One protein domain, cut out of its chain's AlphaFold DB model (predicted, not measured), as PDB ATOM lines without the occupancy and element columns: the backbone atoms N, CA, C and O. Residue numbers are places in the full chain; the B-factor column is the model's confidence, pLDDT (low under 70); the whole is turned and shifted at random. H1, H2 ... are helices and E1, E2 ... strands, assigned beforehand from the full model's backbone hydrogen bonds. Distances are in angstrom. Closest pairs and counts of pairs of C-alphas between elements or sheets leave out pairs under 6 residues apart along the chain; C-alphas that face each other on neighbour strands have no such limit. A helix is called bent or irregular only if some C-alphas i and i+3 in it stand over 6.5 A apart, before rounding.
ATOM      1  N   ASN A   6     166.942 131.902  -8.949       95.75
ATOM      2  CA  ASN A   6     166.771 130.825  -7.985       95.75
ATOM      3  C   ASN A   6     165.360 130.921  -7.407       95.75
ATOM      4  O   ASN A   6     164.999 131.960  -6.852       95.75
ATOM      5  N   TRP A   7     164.588 129.854  -7.569       97.62
ATOM      6  CA  TRP A   7     163.191 129.792  -7.166       97.62
ATOM      7  C   TRP A   7     162.996 128.820  -6.003       97.62
ATOM      8  O   TRP A   7     163.651 127.776  -5.921       97.62
ATOM      9  N   THR A   8     162.041 129.152  -5.146       97.19
ATOM     10  CA  THR A   8     161.512 128.288  -4.096       97.19
ATOM     11  C   THR A   8     160.199 127.693  -4.584       97.19
ATOM     12  O   THR A   8     159.309 128.437  -4.991       97.19
ATOM     13  N   LEU A   9     160.072 126.366  -4.557       96.62
ATOM     14  CA  LEU A   9     158.765 125.713  -4.651       96.62
ATOM     15  C   LEU A   9     158.083 125.849  -3.292       96.62
ATOM     16  O   LEU A   9     158.582 125.275  -2.328       96.62
ATOM     17  N   GLU A  10     156.977 126.580  -3.215       94.56
ATOM     18  CA  GLU A  10     156.209 126.741  -1.981       94.56
ATOM     19  C   GLU A  10     154.845 126.065  -2.092       94.56
ATOM     20  O   GLU A  10     154.202 126.137  -3.142       94.56
ATOM     21  N   THR A  11     154.389 125.445  -1.005       92.06
ATOM     22  CA  THR A  11     152.987 125.087  -0.803       92.06
ATOM     23  C   THR A  11     152.496 125.568   0.548       92.06
ATOM     24  O   THR A  11     153.235 125.531   1.533       92.06
ATOM     25  N   HIS A  12     151.235 125.989   0.581       88.12
ATOM     26  CA  HIS A  12     150.538 126.405   1.792       88.12
ATOM     27  C   HIS A  12     149.163 125.751   1.831       88.12
ATOM     28  O   HIS A  12     148.479 125.676   0.807       88.12
ATOM     29  N   GLU A  13     148.746 125.319   3.015       84.94
ATOM     30  CA  GLU A  13     147.354 124.951   3.255       84.94
ATOM     31  C   GLU A  13     146.471 126.203   3.206       84.94
ATOM     32  O   GLU A  13     146.716 127.194   3.898       84.94
ATOM     33  N   HIS A  14     145.427 126.157   2.388       81.00
ATOM     34  CA  HIS A  14     144.439 127.215   2.263       81.00
ATOM     35  C   HIS A  14     143.045 126.639   2.474       81.00
ATOM     36  O   HIS A  14     142.587 125.774   1.725       81.00
ATOM     37  N   TRP A  15     142.370 127.136   3.505       77.81
ATOM     38  CA  TRP A  15     140.986 126.782   3.774       77.81
ATOM     39  C   TRP A  15     140.048 127.649   2.938       77.81
ATOM     40  O   TRP A  15     140.072 128.877   3.049       77.81
ATOM     41  N   THR A  16     139.207 127.014   2.126       71.00
ATOM     42  CA  THR A  16     138.201 127.711   1.324       71.00
ATOM     43  C   THR A  16     136.841 127.699   2.015       71.00
ATOM     44  O   THR A  16     136.292 126.649   2.337       71.00
ATOM     45  N   LEU A  17     136.268 128.893   2.206       74.38
ATOM     46  CA  LEU A  17     134.929 129.086   2.788       74.38
ATOM     47  C   LEU A  17     133.831 128.345   2.011       74.38
ATOM     48  O   LEU A  17     132.861 127.893   2.614       74.38
ATOM     49  N   ASP A  18     133.987 128.241   0.690       75.50
ATOM     50  CA  ASP A  18     132.933 127.775  -0.216       75.50
ATOM     51  C   ASP A  18     132.667 126.266  -0.124       75.50
ATOM     52  O   ASP A  18     131.521 125.838  -0.263       75.50
ATOM     53  N   ASP A  19     133.697 125.452   0.116       78.12
ATOM     54  CA  ASP A  19     133.574 123.992   0.245       78.12
ATOM     55  C   ASP A  19     133.913 123.475   1.651       78.12
ATOM     56  O   ASP A  19     133.646 122.313   1.958       78.12
ATOM     57  N   GLY A  20     134.458 124.331   2.522       77.31
ATOM     58  CA  GLY A  20     134.884 123.962   3.866       77.31
ATOM     59  C   GLY A  20     136.083 123.014   3.893       77.31
ATOM     60  O   GLY A  20     136.342 122.420   4.942       77.31
ATOM     61  N   VAL A  21     136.803 122.862   2.778       78.88
ATOM     62  CA  VAL A  21     137.942 121.952   2.627       78.88
ATOM     63  C   VAL A  21     139.252 122.743   2.639       78.88
ATOM     64  O   VAL A  21     139.347 123.861   2.130       78.88
ATOM     65  N   THR A  22     140.281 122.158   3.248       79.62
ATOM     66  CA  THR A  22     141.651 122.668   3.168       79.62
ATOM     67  C   THR A  22     142.313 122.114   1.914       79.62
ATOM     68  O   THR A  22     142.402 120.900   1.747       79.62
ATOM     69  N   HIS A  23     142.792 122.992   1.036       83.19
ATOM     70  CA  HIS A  23     143.526 122.619  -0.173       83.19
ATOM     71  C   HIS A  23     144.986 123.025  -0.050       83.19
ATOM     72  O   HIS A  23     145.291 124.083   0.498       83.19
ATOM     73  N   ASN A  24     145.891 122.247  -0.641       88.50
ATOM     74  CA  ASN A  24     147.263 122.697  -0.839       88.50
ATOM     75  C   ASN A  24     147.323 123.632  -2.047       88.50
ATOM     76  O   ASN A  24     146.936 123.262  -3.157       88.50
ATOM     77  N   ILE A  25     147.827 124.845  -1.846       90.69
ATOM     78  CA  ILE A  25     148.090 125.804  -2.917       90.69
ATOM     79  C   ILE A  25     149.594 125.879  -3.134       90.69
ATOM     80  O   ILE A  25     150.328 126.274  -2.233       90.69
ATOM     81  N   GLY A  26     150.043 125.521  -4.337       93.25
ATOM     82  CA  GLY A  26     151.444 125.567  -4.733       93.25
ATOM     83  C   GLY A  26     151.774 126.695  -5.707       93.25
ATOM     84  O   GLY A  26     150.995 126.998  -6.612       93.25
ATOM     85  N   PHE A  27     152.948 127.302  -5.552       95.44
ATOM     86  CA  PHE A  27     153.488 128.317  -6.461       95.44
ATOM     87  C   PHE A  27     155.020 128.364  -6.383       95.44
ATOM     88  O   PHE A  27     155.645 127.669  -5.582       95.44
ATOM     89  N   PHE A  28     155.639 129.172  -7.243       96.94
ATOM     90  CA  PHE A  28     157.069 129.457  -7.190       96.94
ATOM     91  C   PHE A  28     157.313 130.888  -6.729       96.94
ATOM     92  O   PHE A  28     156.696 131.816  -7.251       96.94
ATOM     93  N   ARG A  29     158.245 131.061  -5.792       96.06
ATOM     94  CA  ARG A  29     158.676 132.363  -5.275       96.06
ATOM     95  C   ARG A  29     160.143 132.614  -5.599       96.06
ATOM     96  O   ARG A  29     160.973 131.718  -5.462       96.06
ATOM     97  N   HIS A  30     160.471 133.831  -6.001       95.50
ATOM     98  CA  HIS A  30     161.837 134.302  -6.183       95.50
ATOM     99  C   HIS A  30     161.976 135.677  -5.541       95.50
ATOM    100  O   HIS A  30     161.229 136.587  -5.877       95.50
ATOM    101  N   TYR A  31     162.943 135.846  -4.645       93.81
ATOM    102  CA  TYR A  31     163.242 137.161  -4.093       93.81
ATOM    103  C   TYR A  31     164.233 137.900  -4.999       93.81
ATOM    104  O   TYR A  31     165.332 137.405  -5.272       93.81
ATOM    105  N   ASN A  32     163.833 139.076  -5.474       91.81
ATOM    106  CA  ASN A  32     164.643 139.941  -6.313       91.81
ATOM    107  C   ASN A  32     165.357 140.983  -5.439       91.81
ATOM    108  O   ASN A  32     164.783 142.012  -5.078       91.81
ATOM    109  N   ASP A  33     166.637 140.732  -5.147       89.50
ATOM    110  CA  ASP A  33     167.478 141.609  -4.315       89.50
ATOM    111  C   ASP A  33     167.522 143.061  -4.817       89.50
ATOM    112  O   ASP A  33     167.647 143.993  -4.026       89.50
ATOM    113  N   SER A  34     167.451 143.270  -6.137       90.62
ATOM    114  CA  SER A  34     167.588 144.608  -6.725       90.62
ATOM    115  C   SER A  34     166.347 145.473  -6.529       90.62
ATOM    116  O   SER A  34     166.459 146.690  -6.401       90.62
ATOM    117  N   GLU A  35     165.182 144.836  -6.461       92.12
ATOM    118  CA  GLU A  35     163.893 145.494  -6.256       92.12
ATOM    119  C   GLU A  35     163.423 145.396  -4.799       92.12
ATOM    120  O   GLU A  35     162.460 146.062  -4.424       92.12
ATOM    121  N   ASN A  36     164.121 144.606  -3.971       92.44
ATOM    122  CA  ASN A  36     163.721 144.275  -2.604       92.44
ATOM    123  C   ASN A  36     162.264 143.775  -2.558       92.44
ATOM    124  O   ASN A  36     161.458 144.216  -1.737       92.44
ATOM    125  N   ALA A  37     161.914 142.889  -3.493       92.00
ATOM    126  CA  ALA A  37     160.547 142.437  -3.710       92.00
ATOM    127  C   ALA A  37     160.490 140.950  -4.070       92.00
ATOM    128  O   ALA A  37     161.423 140.394  -4.654       92.00
ATOM    129  N   ASP A  38     159.366 140.318  -3.737       92.56
ATOM    130  CA  ASP A  38     159.071 138.944  -4.127       92.56
ATOM    131  C   ASP A  38     158.388 138.888  -5.499       92.56
ATOM    132  O   ASP A  38     157.366 139.532  -5.742       92.56
ATOM    133  N   GLU A  39     158.939 138.063  -6.382       94.94
ATOM    134  CA  GLU A  39     158.337 137.647  -7.641       94.94
ATOM    135  C   GLU A  39     157.661 136.282  -7.465       94.94
ATOM    136  O   GLU A  39     158.240 135.349  -6.902       94.94
ATOM    137  N   TYR A  40     156.451 136.143  -8.011       95.62
ATOM    138  CA  TYR A  40     155.676 134.906  -7.957       95.62
ATOM    139  C   TYR A  40     155.341 134.385  -9.355       95.62
ATOM    140  O   TYR A  40     155.025 135.150 -10.277       95.62
ATOM    141  N   ALA A  41     155.359 133.063  -9.500       96.25
ATOM    142  CA  ALA A  41     154.948 132.372 -10.711       96.25
ATOM    143  C   ALA A  41     154.045 131.178 -10.386       96.25
ATOM    144  O   ALA A  41     154.368 130.337  -9.545       96.25
ATOM    145  N   SER A  42     152.946 131.063 -11.127       95.25
ATOM    146  CA  SER A  42     152.142 129.840 -11.143       95.25
ATOM    147  C   SER A  42     152.928 128.679 -11.755       95.25
ATOM    148  O   SER A  42     153.912 128.867 -12.482       95.25
ATOM    149  N   PHE A  43     152.440 127.452 -11.573       95.56
ATOM    150  CA  PHE A  43     153.026 126.282 -12.230       95.56
ATOM    151  C   PHE A  43     153.016 126.399 -13.761       95.56
ATOM    152  O   PHE A  43     153.962 125.974 -14.429       95.56
ATOM    153  N   GLN A  44     151.976 126.998 -14.348       95.00
ATOM    154  CA  GLN A  44     151.900 127.172 -15.801       95.00
ATOM    155  C   GLN A  44     152.911 128.197 -16.319       95.00
ATOM    156  O   GLN A  44     153.523 127.973 -17.365       95.00
ATOM    157  N   GLU A  45     153.093 129.307 -15.604       96.31
ATOM    158  CA  GLU A  45     154.076 130.329 -15.967       96.31
ATOM    159  C   GLU A  45     155.496 129.786 -15.836       96.31
ATOM    160  O   GLU A  45     156.250 129.836 -16.805       96.31
ATOM    161  N   PHE A  46     155.834 129.183 -14.691       96.81
ATOM    162  CA  PHE A  46     157.166 128.625 -14.460       96.81
ATOM    163  C   PHE A  46     157.520 127.537 -15.482       96.81
ATOM    164  O   PHE A  46     158.635 127.496 -15.999       96.81
ATOM    165  N   ALA A  47     156.555 126.691 -15.866       95.94
ATOM    166  CA  ALA A  47     156.765 125.673 -16.897       95.94
ATOM    167  C   ALA A  47     157.187 126.261 -18.259       95.94
ATOM    168  O   ALA A  47     157.929 125.599 -18.989       95.94
ATOM    169  N   ARG A  48     156.751 127.484 -18.590       96.50
ATOM    170  CA  ARG A  48     157.102 128.190 -19.837       96.50
ATOM    171  C   ARG A  48     158.433 128.941 -19.758       96.50
ATOM    172  O   ARG A  48     158.951 129.331 -20.800       96.50
ATOM    173  N   MET A  49     158.979 129.147 -18.560       96.44
ATOM    174  CA  MET A  49     160.275 129.799 -18.371       96.44
ATOM    175  C   MET A  49     161.432 128.902 -18.827       96.44
ATOM    176  O   MET A  49     161.341 127.672 -18.737       96.44
ATOM    177  N   ASP A  50     162.533 129.524 -19.263       95.56
ATOM    178  CA  ASP A  50     163.766 128.828 -19.645       95.56
ATOM    179  C   ASP A  50     164.355 128.073 -18.432       95.56
ATOM    180  O   ASP A  50     164.749 128.721 -17.452       95.56
ATOM    181  N   PRO A  51     164.457 126.727 -18.480       94.38
ATOM    182  CA  PRO A  51     165.013 125.925 -17.390       94.38
ATOM    183  C   PRO A  51     166.488 126.218 -17.070       94.38
ATOM    184  O   PRO A  51     166.927 125.966 -15.949       94.38
ATOM    185  N   CYS A  52     167.269 126.734 -18.026       92.25
ATOM    186  CA  CYS A  52     168.675 127.084 -17.799       92.25
ATOM    187  C   CYS A  52     168.813 128.327 -16.916       92.25
ATOM    188  O   CYS A  52     169.787 128.468 -16.174       92.25
ATOM    189  N   LEU A  53     167.826 129.221 -16.992       95.06
ATOM    190  CA  LEU A  53     167.799 130.479 -16.258       95.06
ATOM    191  C   LEU A  53     166.919 130.422 -15.009       95.06
ATOM    192  O   LEU A  53     167.061 131.290 -14.159       95.06
ATOM    193  N   ASN A  54     166.045 129.422 -14.870       96.38
ATOM    194  CA  ASN A  54     165.081 129.325 -13.775       96.38
ATOM    195  C   ASN A  54     165.151 127.936 -13.141       96.38
ATOM    196  O   ASN A  54     164.582 126.971 -13.655       96.38
ATOM    197  N   GLN A  55     165.870 127.841 -12.023       95.94
ATOM    198  CA  GLN A  55     166.085 126.587 -11.301       95.94
ATOM    199  C   GLN A  55     165.438 126.635  -9.923       95.94
ATOM    200  O   GLN A  55     165.397 127.690  -9.290       95.94
ATOM    201  N   ILE A  56     164.977 125.480  -9.449       97.62
ATOM    202  CA  ILE A  56     164.454 125.342  -8.088       97.62
ATOM    203  C   ILE A  56     165.632 125.029  -7.166       97.62
ATOM    204  O   ILE A  56     166.336 124.038  -7.377       97.62
ATOM    205  N   THR A  57     165.854 125.878  -6.167       96.94
ATOM    206  CA  THR A  57     166.962 125.762  -5.199       96.94
ATOM    207  C   THR A  57     166.484 125.776  -3.751       96.94
ATOM    208  O   THR A  57     167.296 125.734  -2.836       96.94
ATOM    209  N   ALA A  58     165.177 125.841  -3.521       97.31
ATOM    210  CA  ALA A  58     164.589 125.664  -2.206       97.31
ATOM    211  C   ALA A  58     163.206 125.024  -2.342       97.31
ATOM    212  O   ALA A  58     162.534 125.174  -3.367       97.31
ATOM    213  N   ILE A  59     162.799 124.281  -1.316       97.06
ATOM    214  CA  ILE A  59     161.489 123.625  -1.262       97.06
ATOM    215  C   ILE A  59     160.861 123.935   0.089       97.06
ATOM    216  O   ILE A  59     161.465 123.692   1.125       97.06
ATOM    217  N   TRP A  60     159.649 124.457   0.097       95.31
ATOM    218  CA  TRP A  60     158.908 124.749   1.311       95.31
ATOM    219  C   TRP A  60     157.497 124.194   1.170       95.31
ATOM    220  O   TRP A  60     156.625 124.817   0.584       95.31
ATOM    221  N   LEU A  61     157.267 123.030   1.763       93.56
ATOM    222  CA  LEU A  61     155.943 122.461   1.966       93.56
ATOM    223  C   LEU A  61     155.494 122.817   3.384       93.56
ATOM    224  O   LEU A  61     155.916 122.197   4.366       93.56
ATOM    225  N   GLY A  62     154.786 123.939   3.494       84.56
ATOM    226  CA  GLY A  62     154.532 124.622   4.754       84.56
ATOM    227  C   GLY A  62     153.140 124.368   5.294       84.56
ATOM    228  O   GLY A  62     152.186 124.491   4.534       84.56
ATOM    229  N   GLY A  63     153.089 124.101   6.610       71.69
ATOM    230  CA  GLY A  63     151.910 123.965   7.476       71.69
ATOM    231  C   GLY A  63     150.765 124.935   7.214       71.69
ATOM    232  O   GLY A  63     150.976 125.968   6.573       71.69
ATOM    233  N   PRO A  64     149.588 124.691   7.818       63.28
ATOM    234  CA  PRO A  64     148.619 125.752   8.032       63.28
ATOM    235  C   PRO A  64     149.313 126.831   8.862       63.28
ATOM    236  O   PRO A  64     149.419 126.766  10.086       63.28
ATOM    237  N   ASN A  65     149.867 127.827   8.179       58.81
ATOM    238  CA  ASN A  65     150.363 129.007   8.840       58.81
ATOM    239  C   ASN A  65     149.126 129.696   9.415       58.81
ATOM    240  O   ASN A  65     148.146 129.911   8.703       58.81
ATOM    241  N   ASN A  66     149.186 130.116  10.681       47.78
ATOM    242  CA  ASN A  66     148.151 130.926  11.341       47.78
ATOM    243  C   ASN A  66     147.920 132.306  10.668       47.78
ATOM    244  O   ASN A  66     147.327 133.204  11.263       47.78
ATOM    245  N   LEU A  67     148.392 132.497   9.434       56.91
ATOM    246  CA  LEU A  67     148.155 133.637   8.563       56.91
ATOM    247  C   LEU A  67     146.755 133.525   7.952       56.91
ATOM    248  O   LEU A  67     146.577 133.424   6.737       56.91
ATOM    249  N   VAL A  68     145.749 133.536   8.823       54.16
ATOM    250  CA  VAL A  68     144.353 133.720   8.435       54.16
ATOM    251  C   VAL A  68     144.272 135.016   7.621       54.16
ATOM    252  O   VAL A  68     144.534 136.096   8.148       54.16
ATOM    253  N   GLY A  69     143.939 134.908   6.331       60.78
ATOM    254  CA  GLY A  69     143.650 136.057   5.466       60.78
ATOM    255  C   GLY A  69     144.666 136.388   4.369       60.78
ATOM    256  O   GLY A  69     144.491 137.414   3.714       60.78
ATOM    257  N   TYR A  70     145.698 135.568   4.130       68.38
ATOM    258  CA  TYR A  70     146.540 135.748   2.941       68.38
ATOM    259  C   TYR A  70     145.921 135.044   1.726       68.38
ATOM    260  O   TYR A  70     145.765 133.822   1.706       68.38
ATOM    261  N   ASP A  71     145.551 135.821   0.711       71.44
ATOM    262  CA  ASP A  71     144.990 135.315  -0.543       71.44
ATOM    263  C   ASP A  71     146.115 134.840  -1.474       71.44
ATOM    264  O   ASP A  71     146.525 135.534  -2.404       71.44
ATOM    265  N   TYR A  72     146.669 133.660  -1.185       75.69
ATOM    266  CA  TYR A  72     147.749 133.067  -1.983       75.69
ATOM    267  C   TYR A  72     147.328 132.769  -3.429       75.69
ATOM    268  O   TYR A  72     148.169 132.778  -4.330       75.69
ATOM    269  N   GLU A  73     146.040 132.515  -3.674       71.69
ATOM    270  CA  GLU A  73     145.540 132.236  -5.019       71.69
ATOM    271  C   GLU A  73     145.716 133.469  -5.912       71.69
ATOM    272  O   GLU A  73     146.357 133.378  -6.964       71.69
ATOM    273  N   ASN A  74     145.274 134.641  -5.446       75.75
ATOM    274  CA  ASN A  74     145.362 135.869  -6.233       75.75
ATOM    275  C   ASN A  74     146.716 136.583  -6.112       75.75
ATOM    276  O   ASN A  74     147.216 137.107  -7.108       75.75
ATOM    277  N   LEU A  75     147.337 136.602  -4.929       77.25
ATOM    278  CA  LEU A  75     148.595 137.328  -4.704       77.25
ATOM    279  C   LEU A  75     149.817 136.558  -5.212       77.25
ATOM    280  O   LEU A  75     150.744 137.165  -5.748       77.25
ATOM    281  N   CYS A  76     149.814 135.229  -5.079       79.50
ATOM    282  CA  CYS A  76     150.965 134.378  -5.399       79.50
ATOM    283  C   CYS A  76     150.752 133.512  -6.647       79.50
ATOM    284  O   CYS A  76     151.620 132.711  -6.993       79.50
ATOM    285  N   LYS A  77     149.622 133.686  -7.352       87.56
ATOM    286  CA  LYS A  77     149.247 132.902  -8.541       87.56
ATOM    287  C   LYS A  77     149.201 131.399  -8.242       87.56
ATOM    288  O   LYS A  77     149.706 130.566  -9.006       87.56
ATOM    289  N   GLY A  78     148.633 131.080  -7.086       88.81
ATOM    290  CA  GLY A  78     148.558 129.736  -6.543       88.81
ATOM    291  C   GLY A  78     147.874 128.739  -7.477       88.81
ATOM    292  O   GLY A  78     146.903 129.050  -8.157       88.81
ATOM    293  N   THR A  79     148.387 127.513  -7.518       92.00
ATOM    294  CA  THR A  79     147.762 126.376  -8.201       92.00
ATOM    295  C   THR A  79     147.325 125.359  -7.156       92.00
ATOM    296  O   THR A  79     148.146 124.919  -6.355       92.00
ATOM    297  N   LYS A  80     146.046 124.975  -7.162       92.50
ATOM    298  CA  LYS A  80     145.526 123.945  -6.256       92.50
ATOM    299  C   LYS A  80     146.149 122.581  -6.578       92.50
ATOM    300  O   LYS A  80     146.295 122.229  -7.747       92.50
ATOM    301  N   ILE A  81     146.507 121.840  -5.537       92.00
ATOM    302  CA  ILE A  81     147.024 120.471  -5.583       92.00
ATOM    303  C   ILE A  81     146.079 119.648  -4.716       92.00
ATOM    304  O   ILE A  81     146.130 119.734  -3.491       92.00
ATOM    305  N   THR A  82     145.161 118.924  -5.350       91.56
ATOM    306  CA  THR A  82     144.067 118.245  -4.636       91.56
ATOM    307  C   THR A  82     144.007 116.754  -4.924       91.56
ATOM    308  O   THR A  82     143.253 116.035  -4.274       91.56
ATOM    309  N   THR A  83     144.786 116.276  -5.896       93.00
ATOM    310  CA  THR A  83     144.765 114.882  -6.340       93.00
ATOM    311  C   THR A  83     146.173 114.337  -6.567       93.00
ATOM    312  O   THR A  83     147.089 115.074  -6.934       93.00
ATOM    313  N   ASP A  84     146.326 113.015  -6.482       94.38
ATOM    314  CA  ASP A  84     147.566 112.309  -6.839       94.38
ATOM    315  C   ASP A  84     148.022 112.631  -8.274       94.38
ATOM    316  O   ASP A  84     149.213 112.706  -8.579       94.38
ATOM    317  N   GLN A  85     147.067 112.869  -9.181       96.06
ATOM    318  CA  GLN A  85     147.342 113.255 -10.564       96.06
ATOM    319  C   GLN A  85     148.041 114.623 -10.649       96.06
ATOM    320  O   GLN A  85     148.898 114.824 -11.519       96.06
ATOM    321  N   ASP A  86     147.702 115.557  -9.756       95.12
ATOM    322  CA  ASP A  86     148.368 116.857  -9.663       95.12
ATOM    323  C   ASP A  86     149.807 116.688  -9.179       95.12
ATOM    324  O   ASP A  86     150.724 117.272  -9.768       95.12
ATOM    325  N   VAL A  87     150.026 115.821  -8.185       95.75
ATOM    326  CA  VAL A  87     151.363 115.479  -7.678       95.75
ATOM    327  C   VAL A  87     152.212 114.833  -8.774       95.75
ATOM    328  O   VAL A  87     153.328 115.284  -9.033       95.75
ATOM    329  N   GLU A  88     151.686 113.857  -9.516       96.31
ATOM    330  CA  GLU A  88     152.395 113.251 -10.652       96.31
ATOM    331  C   GLU A  88     152.692 114.261 -11.771       96.31
ATOM    332  O   GLU A  88     153.766 114.249 -12.387       96.31
ATOM    333  N   SER A  89     151.771 115.194 -12.021       95.25
ATOM    334  CA  SER A  89     152.002 116.291 -12.958       95.25
ATOM    335  C   SER A  89     153.143 117.201 -12.491       95.25
ATOM    336  O   SER A  89     154.014 117.535 -13.302       95.25
ATOM    337  N   LEU A  90     153.178 117.556 -11.203       94.69
ATOM    338  CA  LEU A  90     154.223 118.370 -10.579       94.69
ATOM    339  C   LEU A  90     155.582 117.665 -10.666       94.69
ATOM    340  O   LEU A  90     156.533 118.247 -11.198       94.69
ATOM    341  N   LYS A  91     155.653 116.390 -10.256       95.94
ATOM    342  CA  LYS A  91     156.854 115.544 -10.349       95.94
ATOM    343  C   LYS A  91     157.442 115.580 -11.753       95.94
ATOM    344  O   LYS A  91     158.588 115.985 -11.952       95.94
ATOM    345  N   ARG A  92     156.629 115.233 -12.754       95.56
ATOM    346  CA  ARG A  92     157.056 115.170 -14.157       95.56
ATOM    347  C   ARG A  92     157.543 116.517 -14.691       95.56
ATOM    348  O   ARG A  92     158.473 116.551 -15.495       95.56
ATOM    349  N   ARG A  93     156.893 117.620 -14.308       93.69
ATOM    350  CA  ARG A  93     157.187 118.953 -14.858       93.69
ATOM    351  C   ARG A  93     158.378 119.629 -14.190       93.69
ATOM    352  O   ARG A  93     159.098 120.363 -14.870       93.69
ATOM    353  N   PHE A  94     158.566 119.415 -12.889       96.06
ATOM    354  CA  PHE A  94     159.426 120.283 -12.087       96.06
ATOM    355  C   PHE A  94     160.541 119.563 -11.336       96.06
ATOM    356  O   PHE A  94     161.555 120.205 -11.078       96.06
ATOM    357  N   PHE A  95     160.459 118.258 -11.051       95.19
ATOM    358  CA  PHE A  95     161.531 117.595 -10.285       95.19
ATOM    359  C   PHE A  95     162.864 117.566 -11.039       95.19
ATOM    360  O   PHE A  95     163.924 117.714 -10.440       95.19
ATOM    361  N   SER A  96     162.829 117.474 -12.369       93.69
ATOM    362  CA  SER A  96     164.029 117.599 -13.207       93.69
ATOM    363  C   SER A  96     164.622 119.014 -13.229       93.69
ATOM    364  O   SER A  96     165.770 119.181 -13.634       93.69
ATOM    365  N   ARG A  97     163.862 120.030 -12.796       95.31
ATOM    366  CA  ARG A  97     164.307 121.429 -12.689       95.31
ATOM    367  C   ARG A  97     164.880 121.772 -11.312       95.31
ATOM    368  O   ARG A  97     165.347 122.895 -11.111       95.31
ATOM    369  N   ILE A  98     164.848 120.827 -10.372       96.75
ATOM    370  CA  ILE A  98     165.460 120.990  -9.058       96.75
ATOM    371  C   ILE A  98     166.974 120.874  -9.204       96.75
ATOM    372  O   ILE A  98     167.509 119.848  -9.629       96.75
ATOM    373  N   ASN A  99     167.684 121.931  -8.823       96.44
ATOM    374  CA  ASN A  99     169.133 121.903  -8.741       96.44
ATOM    375  C   ASN A  99     169.552 121.393  -7.360       96.44
ATOM    376  O   ASN A  99     169.882 122.178  -6.478       96.44
ATOM    377  N   TYR A 100     169.570 120.068  -7.192       95.81
ATOM    378  CA  TYR A 100     169.910 119.406  -5.923       95.81
ATOM    379  C   TYR A 100     171.254 119.854  -5.335       95.81
ATOM    380  O   TYR A 100     171.380 119.988  -4.126       95.81
ATOM    381  N   SER A 101     172.241 120.162  -6.181       95.50
ATOM    382  CA  SER A 101     173.553 120.636  -5.720       95.50
ATOM    383  C   SER A 101     173.576 122.069  -5.198       95.50
ATOM    384  O   SER A 101     174.575 122.479  -4.613       95.50
ATOM    385  N   ALA A 102     172.506 122.821  -5.444       95.69
ATOM    386  CA  ALA A 102     172.327 124.192  -4.992       95.69
ATOM    387  C   ALA A 102     171.131 124.337  -4.044       95.69
ATOM    388  O   ALA A 102     170.786 125.466  -3.701       95.69
ATOM    389  N   ILE A 103     170.488 123.231  -3.640       95.31
ATOM    390  CA  ILE A 103     169.486 123.296  -2.580       95.31
ATOM    391  C   ILE A 103     170.199 123.671  -1.294       95.31
ATOM    392  O   ILE A 103     171.073 122.937  -0.848       95.31
ATOM    393  N   ASN A 104     169.792 124.785  -0.699       93.94
ATOM    394  CA  ASN A 104     170.290 125.235   0.598       93.94
ATOM    395  C   ASN A 104     169.233 125.122   1.706       93.94
ATOM    396  O   ASN A 104     169.577 125.161   2.884       93.94
ATOM    397  N   LEU A 105     167.960 124.976   1.340       94.50
ATOM    398  CA  LEU A 105     166.847 124.912   2.272       94.50
ATOM    399  C   LEU A 105     165.799 123.929   1.767       94.50
ATOM    400  O   LEU A 105     165.359 124.010   0.615       94.50
ATOM    401  N   PHE A 106     165.338 123.052   2.655       94.25
ATOM    402  CA  PHE A 106     164.017 122.471   2.483       94.25
ATOM    403  C   PHE A 106     163.254 122.352   3.798       94.25
ATOM    404  O   PHE A 106     163.796 121.970   4.836       94.25
ATOM    405  N   LYS A 107     161.969 122.690   3.723       95.44
ATOM    406  CA  LYS A 107     161.002 122.602   4.806       95.44
ATOM    407  C   LYS A 107     159.870 121.676   4.379       95.44
ATOM    408  O   LYS A 107     159.181 121.969   3.413       95.44
ATOM    409  N   LEU A 108     159.719 120.558   5.074       94.56
ATOM    410  CA  LEU A 108     158.774 119.475   4.807       94.56
ATOM    411  C   LEU A 108     157.928 119.243   6.070       94.56
ATOM    412  O   LEU A 108     158.101 118.242   6.765       94.56
ATOM    413  N   ASP A 109     157.099 120.232   6.403       88.06
ATOM    414  CA  ASP A 109     156.437 120.390   7.712       88.06
ATOM    415  C   ASP A 109     155.046 119.720   7.771       88.06
ATOM    416  O   ASP A 109     154.587 119.286   8.827       88.06
ATOM    417  N   ILE A 110     154.379 119.571   6.622       83.50
ATOM    418  CA  ILE A 110     153.080 118.888   6.514       83.50
ATOM    419  C   ILE A 110     153.262 117.492   5.958       83.50
ATOM    420  O   ILE A 110     153.957 117.333   4.966       83.50
ATOM    421  N   ILE A 111     152.541 116.533   6.535       80.38
ATOM    422  CA  ILE A 111     152.206 115.275   5.869       80.38
ATOM    423  C   ILE A 111     150.845 115.495   5.214       80.38
ATOM    424  O   ILE A 111     149.853 115.659   5.925       80.38
ATOM    425  N   ASP A 112     150.809 115.598   3.888       82.62
ATOM    426  CA  ASP A 112     149.567 115.858   3.164       82.62
ATOM    427  C   ASP A 112     148.936 114.566   2.646       82.62
ATOM    428  O   ASP A 112     149.624 113.656   2.182       82.62
ATOM    429  N   ASP A 113     147.605 114.526   2.659       85.81
ATOM    430  CA  ASP A 113     146.835 113.375   2.178       85.81
ATOM    431  C   ASP A 113     146.957 113.167   0.656       85.81
ATOM    432  O   ASP A 113     146.579 112.111   0.150       85.81
ATOM    433  N   THR A 114     147.488 114.150  -0.087       89.69
ATOM    434  CA  THR A 114     147.696 114.054  -1.544       89.69
ATOM    435  C   THR A 114     149.006 113.356  -1.925       89.69
ATOM    436  O   THR A 114     149.233 113.074  -3.101       89.69
ATOM    437  N   GLY A 115     149.885 113.078  -0.954       92.12
ATOM    438  CA  GLY A 115     151.180 112.428  -1.164       92.12
ATOM    439  C   GLY A 115     152.266 113.327  -1.768       92.12
ATOM    440  O   GLY A 115     153.276 112.817  -2.265       92.12
ATOM    441  N   LEU A 116     152.100 114.656  -1.760       92.62
ATOM    442  CA  LEU A 116     153.122 115.584  -2.252       92.62
ATOM    443  C   LEU A 116     154.372 115.561  -1.364       92.62
ATOM    444  O   LEU A 116     155.492 115.524  -1.883       92.62
ATOM    445  N   HIS A 117     154.183 115.555  -0.045       92.62
ATOM    446  CA  HIS A 117     155.233 115.433   0.963       92.62
ATOM    447  C   HIS A 117     156.053 114.170   0.734       92.62
ATOM    448  O   HIS A 117     157.257 114.284   0.478       92.62
ATOM    449  N   SER A 118     155.396 113.008   0.644       94.62
ATOM    450  CA  SER A 118     156.059 111.731   0.356       94.62
ATOM    451  C   SER A 118     156.798 111.772  -0.975       94.62
ATOM    452  O   SER A 118     157.946 111.334  -1.071       94.62
ATOM    453  N   ALA A 119     156.177 112.321  -2.023       95.81
ATOM    454  CA  ALA A 119     156.800 112.417  -3.337       95.81
ATOM    455  C   ALA A 119     158.097 113.242  -3.311       95.81
ATOM    456  O   ALA A 119     159.099 112.829  -3.903       95.81
ATOM    457  N   VAL A 120     158.095 114.392  -2.631       95.75
ATOM    458  CA  VAL A 120     159.291 115.231  -2.477       95.75
ATOM    459  C   VAL A 120     160.326 114.542  -1.588       95.75
ATOM    460  O   VAL A 120     161.505 114.521  -1.944       95.75
ATOM    461  N   LEU A 121     159.904 113.933  -0.480       96.50
ATOM    462  CA  LEU A 121     160.780 113.214   0.439       96.50
ATOM    463  C   LEU A 121     161.522 112.072  -0.265       96.50
ATOM    464  O   LEU A 121     162.753 112.027  -0.231       96.50
ATOM    465  N   HIS A 122     160.804 111.193  -0.963       96.25
ATOM    466  CA  HIS A 122     161.401 110.090  -1.720       96.25
ATOM    467  C   HIS A 122     162.357 110.588  -2.805       96.25
ATOM    468  O   HIS A 122     163.453 110.049  -2.966       96.25
ATOM    469  N   GLN A 123     161.999 111.668  -3.500       95.88
ATOM    470  CA  GLN A 123     162.894 112.277  -4.477       95.88
ATOM    471  C   GLN A 123     164.185 112.804  -3.829       95.88
ATOM    472  O   GLN A 123     165.260 112.693  -4.422       95.88
ATOM    473  N   LEU A 124     164.110 113.390  -2.632       96.38
ATOM    474  CA  LEU A 124     165.290 113.859  -1.907       96.38
ATOM    475  C   LEU A 124     166.155 112.694  -1.420       96.38
ATOM    476  O   LEU A 124     167.376 112.783  -1.546       96.38
ATOM    477  N   VAL A 125     165.556 111.593  -0.955       96.81
ATOM    478  CA  VAL A 125     166.281 110.351  -0.621       96.81
ATOM    479  C   VAL A 125     167.082 109.863  -1.830       96.81
ATOM    480  O   VAL A 125     168.289 109.645  -1.726       96.81
ATOM    481  N   ASP A 126     166.460 109.789  -3.007       96.75
ATOM    482  CA  ASP A 126     167.116 109.332  -4.238       96.75
ATOM    483  C   ASP A 126     168.267 110.245  -4.691       96.75
ATOM    484  O   ASP A 126     169.195 109.814  -5.386       96.75
ATOM    485  N   LYS A 127     168.212 111.534  -4.335       95.94
ATOM    486  CA  LYS A 127     169.182 112.562  -4.744       95.94
ATOM    487  C   LYS A 127     170.086 113.034  -3.613       95.94
ATOM    488  O   LYS A 127     170.872 113.952  -3.827       95.94
ATOM    489  N   GLN A 128     170.054 112.388  -2.450       91.62
ATOM    490  CA  GLN A 128     170.738 112.851  -1.240       91.62
ATOM    491  C   GLN A 128     172.255 113.038  -1.401       91.62
ATOM    492  O   GLN A 128     172.851 113.900  -0.764       91.62
ATOM    493  N   MET A 129     172.889 112.269  -2.292       90.69
ATOM    494  CA  MET A 129     174.324 112.380  -2.595       90.69
ATOM    495  C   MET A 129     174.681 113.651  -3.380       90.69
ATOM    496  O   MET A 129     175.851 114.010  -3.484       90.69
ATOM    497  N   LEU A 130     173.684 114.313  -3.968       93.69
ATOM    498  CA  LEU A 130     173.855 115.565  -4.697       93.69
ATOM    499  C   LEU A 130     173.684 116.786  -3.796       93.69
ATOM    500  O   LEU A 130     174.135 117.856  -4.192       93.69
ATOM    501  N   LEU A 131     173.042 116.637  -2.633       93.31
ATOM    502  CA  LEU A 131     172.791 117.726  -1.693       93.31
ATOM    503  C   LEU A 131     174.108 118.170  -1.053       93.31
ATOM    504  O   LEU A 131     174.922 117.341  -0.641       93.31
ATOM    505  N   LYS A 132     174.319 119.483  -0.993       91.75
ATOM    506  CA  LYS A 132     175.534 120.112  -0.467       91.75
ATOM    507  C   LYS A 132     175.137 121.300   0.388       91.75
ATOM    508  O   LYS A 132     174.234 122.025  -0.004       91.75
ATOM    509  N   ASP A 133     175.827 121.483   1.509       92.88
ATOM    510  CA  ASP A 133     175.759 122.695   2.333       92.88
ATOM    511  C   ASP A 133     174.320 123.189   2.599       92.88
ATOM    512  O   ASP A 133     173.958 124.328   2.305       92.88
ATOM    513  N   LEU A 134     173.485 122.308   3.153       95.50
ATOM    514  CA  LEU A 134     172.130 122.633   3.584       95.50
ATOM    515  C   LEU A 134     172.186 123.520   4.826       95.50
ATOM    516  O   LEU A 134     172.625 123.105   5.905       95.50
ATOM    517  N   ASP A 135     171.695 124.740   4.671       96.50
ATOM    518  CA  ASP A 135     171.579 125.676   5.770       96.50
ATOM    519  C   ASP A 135     170.463 125.244   6.717       96.50
ATOM    520  O   ASP A 135     170.715 125.083   7.907       96.50
ATOM    521  N   LEU A 136     169.266 124.961   6.188       96.88
ATOM    522  CA  LEU A 136     168.094 124.617   6.992       96.88
ATOM    523  C   LEU A 136     167.346 123.396   6.455       96.88
ATOM    524  O   LEU A 136     166.885 123.370   5.312       96.88
ATOM    525  N   VAL A 137     167.168 122.418   7.340       97.31
ATOM    526  CA  VAL A 137     166.307 121.254   7.152       97.31
ATOM    527  C   VAL A 137     165.206 121.303   8.198       97.31
ATOM    528  O   VAL A 137     165.490 121.202   9.389       97.31
ATOM    529  N   VAL A 138     163.960 121.443   7.760       96.06
ATOM    530  CA  VAL A 138     162.777 121.290   8.616       96.06
ATOM    531  C   VAL A 138     162.005 120.080   8.124       96.06
ATOM    532  O   VAL A 138     161.702 119.997   6.934       96.06
ATOM    533  N   MET A 139     161.716 119.127   9.001       95.19
ATOM    534  CA  MET A 139     161.050 117.887   8.616       95.19
ATOM    535  C   MET A 139     160.075 117.425   9.687       95.19
ATOM    536  O   MET A 139     160.416 117.401  10.870       95.19
ATOM    537  N   ARG A 140     158.920 116.941   9.236       94.38
ATOM    538  CA  ARG A 140     158.034 116.072  10.005       94.38
ATOM    539  C   ARG A 140     158.292 114.601   9.669       94.38
ATOM    540  O   ARG A 140     158.708 114.275   8.555       94.38
ATOM    541  N   TYR A 141     158.081 113.716  10.640       95.31
ATOM    542  CA  TYR A 141     158.278 112.280  10.447       95.31
ATOM    543  C   TYR A 141     157.200 111.671   9.543       95.31
ATOM    544  O   TYR A 141     156.028 111.662   9.896       95.31
ATOM    545  N   GLU A 142     157.616 111.077   8.428       93.50
ATOM    546  CA  GLU A 142     156.759 110.389   7.459       93.50
ATOM    547  C   GLU A 142     157.312 108.984   7.170       93.50
ATOM    548  O   GLU A 142     157.584 108.563   6.045       93.50
ATOM    549  N   GLY A 143     157.559 108.231   8.241       94.81
ATOM    550  CA  GLY A 143     158.029 106.856   8.133       94.81
ATOM    551  C   GLY A 143     159.525 106.714   7.795       94.81
ATOM    552  O   GLY A 143     160.330 107.622   8.024       94.81
ATOM    553  N   PRO A 144     159.946 105.537   7.292       96.06
ATOM    554  CA  PRO A 144     161.363 105.212   7.104       96.06
ATOM    555  C   PRO A 144     162.124 106.159   6.171       96.06
ATOM    556  O   PRO A 144     163.301 106.417   6.419       96.06
ATOM    557  N   ALA A 145     161.465 106.725   5.156       96.38
ATOM    558  CA  ALA A 145     162.104 107.625   4.197       96.38
ATOM    559  C   ALA A 145     162.673 108.891   4.868       96.38
ATOM    560  O   ALA A 145     163.751 109.351   4.492       96.38
ATOM    561  N   SER A 146     162.017 109.410   5.916       96.44
ATOM    562  CA  SER A 146     162.526 110.551   6.694       96.44
ATOM    563  C   SER A 146     163.836 110.212   7.406       96.44
ATOM    564  O   SER A 146     164.756 111.029   7.447       96.44
ATOM    565  N   ILE A 147     163.938 108.990   7.936       97.44
ATOM    566  CA  ILE A 147     165.140 108.488   8.614       97.44
ATOM    567  C   ILE A 147     166.261 108.249   7.606       97.44
ATOM    568  O   ILE A 147     167.405 108.613   7.873       97.44
ATOM    569  N   ASP A 148     165.942 107.665   6.450       97.94
ATOM    570  CA  ASP A 148     166.917 107.379   5.399       97.94
ATOM    571  C   ASP A 148     167.521 108.666   4.830       97.94
ATOM    572  O   ASP A 148     168.749 108.765   4.747       97.94
ATOM    573  N   LEU A 149     166.685 109.673   4.539       97.56
ATOM    574  CA  LEU A 149     167.154 110.996   4.129       97.56
ATOM    575  C   LEU A 149     168.081 111.583   5.194       97.56
ATOM    576  O   LEU A 149     169.226 111.930   4.902       97.56
ATOM    577  N   LEU A 150     167.619 111.658   6.445       97.56
ATOM    578  CA  LEU A 150     168.395 112.266   7.520       97.56
ATOM    579  C   LEU A 150     169.736 111.551   7.730       97.56
ATOM    580  O   LEU A 150     170.774 112.200   7.859       97.56
ATOM    581  N   LYS A 151     169.744 110.217   7.695       98.06
ATOM    582  CA  LYS A 151     170.964 109.414   7.776       98.06
ATOM    583  C   LYS A 151     171.945 109.776   6.661       98.06
ATOM    584  O   LYS A 151     173.119 109.996   6.958       98.06
ATOM    585  N   GLY A 152     171.486 109.872   5.412       97.69
ATOM    586  CA  GLY A 152     172.334 110.265   4.285       97.69
ATOM    587  C   GLY A 152     172.916 111.669   4.446       97.69
ATOM    588  O   GLY A 152     174.114 111.877   4.250       97.69
ATOM    589  N   LEU A 153     172.102 112.627   4.887       97.62
ATOM    590  CA  LEU A 153     172.540 114.006   5.113       97.62
ATOM    591  C   LEU A 153     173.569 114.131   6.248       97.62
ATOM    592  O   LEU A 153     174.553 114.864   6.119       97.62
ATOM    593  N   ILE A 154     173.374 113.393   7.345       97.44
ATOM    594  CA  ILE A 154     174.302 113.348   8.486       97.44
ATOM    595  C   ILE A 154     175.625 112.700   8.081       97.44
ATOM    596  O   ILE A 154     176.689 113.202   8.446       97.44
ATOM    597  N   GLN A 155     175.573 111.604   7.318       97.56
ATOM    598  CA  GLN A 155     176.765 110.930   6.794       97.56
ATOM    599  C   GLN A 155     177.570 111.849   5.873       97.56
ATOM    600  O   GLN A 155     178.796 111.900   5.978       97.56
ATOM    601  N   ASN A 156     176.879 112.622   5.035       96.62
ATOM    602  CA  ASN A 156     177.494 113.585   4.128       96.62
ATOM    603  C   ASN A 156     177.949 114.874   4.831       96.62
ATOM    604  O   ASN A 156     178.662 115.668   4.223       96.62
ATOM    605  N   ARG A 157     177.583 115.074   6.106       97.62
ATOM    606  CA  ARG A 157     177.926 116.256   6.917       97.62
ATOM    607  C   ARG A 157     177.490 117.575   6.275       97.62
ATOM    608  O   ARG A 157     178.212 118.566   6.331       97.62
ATOM    609  N   VAL A 158     176.306 117.588   5.667       97.06
ATOM    610  CA  VAL A 158     175.823 118.747   4.896       97.06
ATOM    611  C   VAL A 158     174.830 119.629   5.645       97.06
ATOM    612  O   VAL A 158     174.476 120.668   5.116       97.06
ATOM    613  N   ILE A 159     174.368 119.257   6.844       97.50
ATOM    614  CA  ILE A 159     173.339 120.021   7.575       97.50
ATOM    615  C   ILE A 159     173.973 121.010   8.557       97.50
ATOM    616  O   ILE A 159     174.810 120.618   9.377       97.50
ATOM    617  N   SER A 160     173.503 122.258   8.528       97.94
ATOM    618  CA  SER A 160     173.837 123.296   9.512       97.94
ATOM    619  C   SER A 160     172.739 123.469  10.569       97.94
ATOM    620  O   SER A 160     173.038 123.472  11.765       97.94
ATOM    621  N   HIS A 161     171.471 123.539  10.158       98.38
ATOM    622  CA  HIS A 161     170.314 123.669  11.045       98.38
ATOM    623  C   HIS A 161     169.320 122.541  10.779       98.38
ATOM    624  O   HIS A 161     168.932 122.295   9.636       98.38
ATOM    625  N   LEU A 162     168.897 121.866  11.845       98.19
ATOM    626  CA  LEU A 162     167.920 120.790  11.801       98.19
ATOM    627  C   LEU A 162     166.755 121.110  12.734       98.19
ATOM    628  O   LEU A 162     166.947 121.300  13.936       98.19
ATOM    629  N   HIS A 163     165.554 121.132  12.174       97.44
ATOM    630  CA  HIS A 163     164.303 121.187  12.904       97.44
ATOM    631  C   HIS A 163     163.511 119.911  12.629       97.44
ATOM    632  O   HIS A 163     163.254 119.561  11.477       97.44
ATOM    633  N   MET A 164     163.173 119.200  13.694       96.69
ATOM    634  CA  MET A 164     162.422 117.954  13.644       96.69
ATOM    635  C   MET A 164     161.099 118.173  14.364       96.69
ATOM    636  O   MET A 164     161.051 118.144  15.596       96.69
ATOM    637  N   ASP A 165     160.064 118.418  13.569       92.00
ATOM    638  CA  ASP A 165     158.712 118.730  14.019       92.00
ATOM    639  C   ASP A 165     157.889 117.450  14.208       92.00
ATOM    640  O   ASP A 165     158.113 116.434  13.541       92.00
ATOM    641  N   GLY A 166     156.908 117.510  15.107       89.69
ATOM    642  CA  GLY A 166     156.031 116.385  15.432       89.69
ATOM    643  C   GLY A 166     156.542 115.513  16.584       89.69
ATOM    644  O   GLY A 166     157.716 115.528  16.949       89.69
ATOM    645  N   GLN A 167     155.624 114.756  17.183       89.12
ATOM    646  CA  GLN A 167     155.893 113.862  18.318       89.12
ATOM    647  C   GLN A 167     156.116 112.408  17.879       89.12
ATOM    648  O   GLN A 167     156.403 111.544  18.699       89.12
ATOM    649  N   GLU A 168     155.979 112.130  16.584       94.00
ATOM    650  CA  GLU A 168     155.919 110.784  16.019       94.00
ATOM    651  C   GLU A 168     157.305 110.197  15.687       94.00
ATOM    652  O   GLU A 168     157.404 109.069  15.197       94.00
ATOM    653  N   TRP A 169     158.390 110.938  15.946       96.88
ATOM    654  CA  TRP A 169     159.749 110.485  15.656       96.88
ATOM    655  C   TRP A 169     160.146 109.269  16.517       96.88
ATOM    656  O   TRP A 169     160.032 109.310  17.743       96.88
ATOM    657  N   PRO A 170     160.685 108.190  15.915       96.88
ATOM    658  CA  PRO A 170     161.062 106.983  16.647       96.88
ATOM    659  C   PRO A 170     162.350 107.202  17.457       96.88
ATOM    660  O   PRO A 170     163.456 107.098  16.917       96.88
ATOM    661  N   SER A 171     162.207 107.466  18.758       95.38
ATOM    662  CA  SER A 171     163.296 107.840  19.676       95.38
ATOM    663  C   SER A 171     164.523 106.919  19.598       95.38
ATOM    664  O   SER A 171     165.641 107.401  19.419       95.38
ATOM    665  N   GLU A 172     164.327 105.598  19.622       95.88
ATOM    666  CA  GLU A 172     165.410 104.599  19.554       95.88
ATOM    667  C   GLU A 172     166.258 104.704  18.278       95.88
ATOM    668  O   GLU A 172     167.464 104.462  18.298       95.88
ATOM    669  N   ARG A 173     165.639 105.077  17.150       97.12
ATOM    670  CA  ARG A 173     166.343 105.258  15.870       97.12
ATOM    671  C   ARG A 173     166.957 106.645  15.748       97.12
ATOM    672  O   ARG A 173     167.955 106.807  15.050       97.12
ATOM    673  N   MET A 174     166.360 107.628  16.412       98.00
ATOM    674  CA  MET A 174     166.795 109.014  16.357       98.00
ATOM    675  C   MET A 174     167.982 109.309  17.260       98.00
ATOM    676  O   MET A 174     168.860 110.066  16.851       98.00
ATOM    677  N   ALA A 175     168.060 108.685  18.435       98.06
ATOM    678  CA  ALA A 175     169.147 108.899  19.385       98.06
ATOM    679  C   ALA A 175     170.543 108.781  18.739       98.06
ATOM    680  O   ALA A 175     171.273 109.773  18.759       98.06
ATOM    681  N   PRO A 176     170.908 107.672  18.059       98.31
ATOM    682  CA  PRO A 176     172.228 107.561  17.437       98.31
ATOM    683  C   PRO A 176     172.456 108.563  16.292       98.31
ATOM    684  O   PRO A 176     173.594 108.957  16.043       98.31
ATOM    685  N   LEU A 177     171.406 108.996  15.585       98.44
ATOM    686  CA  LEU A 177     171.529 110.015  14.537       98.44
ATOM    687  C   LEU A 177     171.812 111.396  15.138       98.44
ATOM    688  O   LEU A 177     172.700 112.103  14.661       98.44
ATOM    689  N   LEU A 178     171.105 111.760  16.209       98.50
ATOM    690  CA  LEU A 178     171.327 113.016  16.920       98.50
ATOM    691  C   LEU A 178     172.710 113.045  17.581       98.50
ATOM    692  O   LEU A 178     173.442 114.025  17.429       98.50
ATOM    693  N   GLU A 179     173.120 111.951  18.223       98.56
ATOM    694  CA  GLU A 179     174.469 111.811  18.786       98.56
ATOM    695  C   GLU A 179     175.567 111.897  17.716       98.56
ATOM    696  O   GLU A 179     176.669 112.359  18.004       98.56
ATOM    697  N   ALA A 180     175.275 111.509  16.470       98.44
ATOM    698  CA  ALA A 180     176.213 111.610  15.354       98.44
ATOM    699  C   ALA A 180     176.255 113.002  14.697       98.44
ATOM    700  O   ALA A 180     177.315 113.407  14.209       98.44
ATOM    701  N   VAL A 181     175.133 113.731  14.634       98.25
ATOM    702  CA  VAL A 181     175.063 115.052  13.978       98.25
ATOM    703  C   VAL A 181     175.492 116.185  14.903       98.25
ATOM    704  O   VAL A 181     176.209 117.089  14.474       98.25
ATOM    705  N   ILE A 182     175.117 116.129  16.185       98.38
ATOM    706  CA  ILE A 182     175.367 117.218  17.133       98.38
ATOM    707  C   ILE A 182     176.862 117.533  17.272       98.38
ATOM    708  O   ILE A 182     177.181 118.718  17.282       98.38
ATOM    709  N   PRO A 183     177.804 116.574  17.337       97.94
ATOM    710  CA  PRO A 183     179.231 116.886  17.459       97.94
ATOM    711  C   PRO A 183     179.857 117.486  16.194       97.94
ATOM    712  O   PRO A 183     180.963 118.023  16.247       97.94
ATOM    713  N   GLN A 184     179.183 117.419  15.042       97.81
ATOM    714  CA  GLN A 184     179.761 117.883  13.784       97.81
ATOM    715  C   GLN A 184     180.039 119.396  13.834       97.81
ATOM    716  O   GLN A 184     179.253 120.182  14.379       97.81
ATOM    717  N   ARG A 185     181.195 119.817  13.295       95.94
ATOM    718  CA  ARG A 185     181.654 121.214  13.401       95.94
ATOM    719  C   ARG A 185     180.785 122.179  12.615       95.94
ATOM    720  O   ARG A 185     180.694 123.320  13.040       95.94
ATOM    721  N   GLN A 186     180.201 121.768  11.495       96.44
ATOM    722  CA  GLN A 186     179.338 122.624  10.679       96.44
ATOM    723  C   GLN A 186     177.914 122.723  11.237       96.44
ATOM    724  O   GLN A 186     177.229 123.698  10.962       96.44
ATOM    725  N   PHE A 187     177.493 121.763  12.064       98.12
ATOM    726  CA  PHE A 187     176.184 121.790  12.699       98.12
ATOM    727  C   PHE A 187     176.098 122.939  13.718       98.12
ATOM    728  O   PHE A 187     177.029 123.173  14.498       98.12
ATOM    729  N   ARG A 188     174.985 123.673  13.708       97.94
ATOM    730  CA  ARG A 188     174.761 124.910  14.477       97.94
ATOM    731  C   ARG A 188     173.494 124.872  15.304       97.94
ATOM    732  O   ARG A 188     173.483 125.425  16.400       97.94
ATOM    733  N   TYR A 189     172.443 124.241  14.806       98.38
ATOM    734  CA  TYR A 189     171.143 124.326  15.447       98.38
ATOM    735  C   TYR A 189     170.397 123.009  15.379       98.38
ATOM    736  O   TYR A 189     170.249 122.435  14.303       98.38
ATOM    737  N   LEU A 190     169.883 122.587  16.528       98.50
ATOM    738  CA  LEU A 190     168.886 121.536  16.640       98.50
ATOM    739  C   LEU A 190     167.647 122.095  17.329       98.50
ATOM    740  O   LEU A 190     167.764 122.690  18.401       98.50
ATOM    741  N   SER A 191     166.484 121.814  16.762       98.00
ATOM    742  CA  SER A 191     165.211 121.798  17.477       98.00
ATOM    743  C   SER A 191     164.567 120.433  17.268       98.00
ATOM    744  O   SER A 191     164.430 119.982  16.131       98.00
ATOM    745  N   TYR A 192     164.252 119.746  18.363       97.81
ATOM    746  CA  TYR A 192     163.670 118.407  18.353       97.81
ATOM    747  C   TYR A 192     162.436 118.370  19.255       97.81
ATOM    748  O   TYR A 192     162.552 118.530  20.475       97.81
ATOM    749  N   ASP A 193     161.267 118.162  18.649       95.69
ATOM    750  CA  ASP A 193     159.970 118.308  19.315       95.69
ATOM    751  C   ASP A 193     159.371 117.013  19.881       95.69
ATOM    752  O   ASP A 193     158.374 117.064  20.605       95.69
ATOM    753  N   ALA A 194     159.992 115.865  19.622       96.00
ATOM    754  CA  ALA A 194     159.568 114.583  20.176       96.00
ATOM    755  C   ALA A 194     160.307 114.226  21.480       96.00
ATOM    756  O   ALA A 194     161.290 114.862  21.877       96.00
ATOM    757  N   GLU A 195     159.837 113.164  22.133       96.75
ATOM    758  CA  GLU A 195     160.542 112.542  23.251       96.75
ATOM    759  C   GLU A 195     161.840 111.877  22.775       96.75
ATOM    760  O   GLU A 195     161.883 111.221  21.728       96.75
ATOM    761  N   ILE A 196     162.922 112.048  23.539       97.69
ATOM    762  CA  ILE A 196     164.204 111.416  23.240       97.69
ATOM    763  C   ILE A 196     165.018 111.109  24.495       97.69
ATOM    764  O   ILE A 196     165.078 111.895  25.440       97.69
ATOM    765  N   SER A 197     165.724 109.983  24.451       97.69
ATOM    766  CA  SER A 197     166.762 109.613  25.412       97.69
ATOM    767  C   SER A 197     168.090 109.518  24.672       97.69
ATOM    768  O   SER A 197     168.265 108.644  23.827       97.69
ATOM    769  N   LEU A 198     169.020 110.420  24.976       97.81
ATOM    770  CA  LEU A 198     170.417 110.325  24.539       97.81
ATOM    771  C   LEU A 198     171.256 109.667  25.642       97.81
ATOM    772  O   LEU A 198     170.847 109.616  26.802       97.81
ATOM    773  N   SER A 199     172.436 109.157  25.322       97.38
ATOM    774  CA  SER A 199     173.318 108.586  26.338       97.38
ATOM    775  C   SER A 199     173.864 109.667  27.283       97.38
ATOM    776  O   SER A 199     174.183 110.787  26.884       97.38
ATOM    777  N   GLU A 200     174.024 109.344  28.568       95.69
ATOM    778  CA  GLU A 200     174.682 110.254  29.525       95.69
ATOM    779  C   GLU A 200     176.150 110.508  29.139       95.69
ATOM    780  O   GLU A 200     176.678 111.618  29.288       95.69
ATOM    781  N   SER A 201     176.804 109.484  28.580       96.94
ATOM    782  CA  SER A 201     178.162 109.586  28.051       96.94
ATOM    783  C   SER A 201     178.256 110.559  26.881       96.94
ATOM    784  O   SER A 201     179.266 111.248  26.773       96.94
TER     785      SER A 201
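AT A GLANCE: This is residues 6 to 201 of the 267 residues of an uncharacterized protein of Steinernema glaseri (UniProt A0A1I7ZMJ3). A long, twisted sheet of nine strands runs through the domain, and four helices, H3, H4, H5 and H6, follow one another in a row along it, side by side and running the same way. At one end of the sheet the hairpins of E1, E2 and E3 sit with the short strand E5 and two small helices, H1 and H2, on opposite faces; at the other end E9 bends sharply and its last residue comes near the first residue of H6, which is beside the strands rather than over them. The printed part has 196 residues, with six named helices and nine named strands in the order E1 E2 E3 H1 E4 H2 E5 H3 E6 H4 E7 H5 E8 H6 E9. The sheet is branched and mixed, antiparallel among E1, E2, E3 and E5 and parallel from E4 to E9 by way of E6, E7 and E8; the class is mixed, helices and strands. The whole is compact, with a radius of gyration of the C-alphas of 17.3 A and spans of 54 by 40 by 32 A.

IN THESE COORDINATES: In the sheet, E1 is residues 6 to 15, 28.6 A long from C-alpha 6 at (166.771, 130.825, -7.985), and E2 is residues 22 to 32, 30.3 A. E3 is residues 37 to 41, E5 residues 79 to 81 and E6 residues 105 to 108. E4, residues 54 to 62, spans 21.8 A and bends by 61 degrees at residue 57. E7 is residues 134 to 140, 16.8 A, and E8 residues 159 to 165, 16.0 A. E9, residues 189 to 196, bends by 83 degrees at residue 193 and ends with C-alpha 196 at (164.204, 111.416, 23.240). The helices are H1, residues 43 to 48; H2, residues 72 to 76; H3, residues 84 to 97, 19.9 A; H4, residues 116 to 130, 20.9 A; H5, residues 144 to 156, 18.4 A; and H6, residues 171 to 181, 14.9 A. H3, H4 and H6 are irregular: C-alphas 93 and 96 are 7.2 A apart, 126 and 129 are 8.0 A apart, and in H6, only just, 173 and 176 are 6.51 A apart.

HOW THE PARTS SIT: E1, E2 and E3 form a meander, each strand the antiparallel neighbour of the one before, with N 10 and O 27 at 2.9 A and N 30 and O 39 at 2.8 A. E3 and E5 lie on one side of E2, E1 on the other; N 26 and O 79 are 2.8 A apart. E4 is parallel to E1, with N 9 and O 58 at 3.0 A, and to E6, with N 61 and O 107 at 2.7 A. E6, H4, E7; E7, H5, E8; and E8, H6, E9 are strand-helix-strand units, two parallel neighbour strands joined through a helix, with right-handed crossovers; N 108 and O 138 are 2.8 A apart, N 163 and O 137 2.8 A, N 191 and O 162 2.9 A. H4 lies over E4 and E6 at a height over the sheet of 11.1 A. H3 and H4 touch at Val 87 and Leu 116, their closest C-alphas, 5.7 A. H4 and H5 touch, with a shallow tilt of 26 degrees; the closest C-alphas are those of Val 125 and Leu 149, 4.9 A. H5 only grazes the sheet, and touches H6, with the C-alphas of Ile 154 and Val 181 5.8 A apart. H6 stands at the sheet's level. H1 is on the same face as H3, H2 on the opposite face. Every O i to N i+4 pair is within hydrogen-bond range in H1, H2 and H5, against 8 of 10 in H3, 9 of 11 in H4 and 5 of 7 in H6.

THE WHOLE: The C-alphas farthest apart, of Asp 18 and Ser 201, are 56.4 A apart. The printed part has no cut, and no link is long. Mean pLDDT of the printed part is 92.0; residues 64 to 70 are under 70.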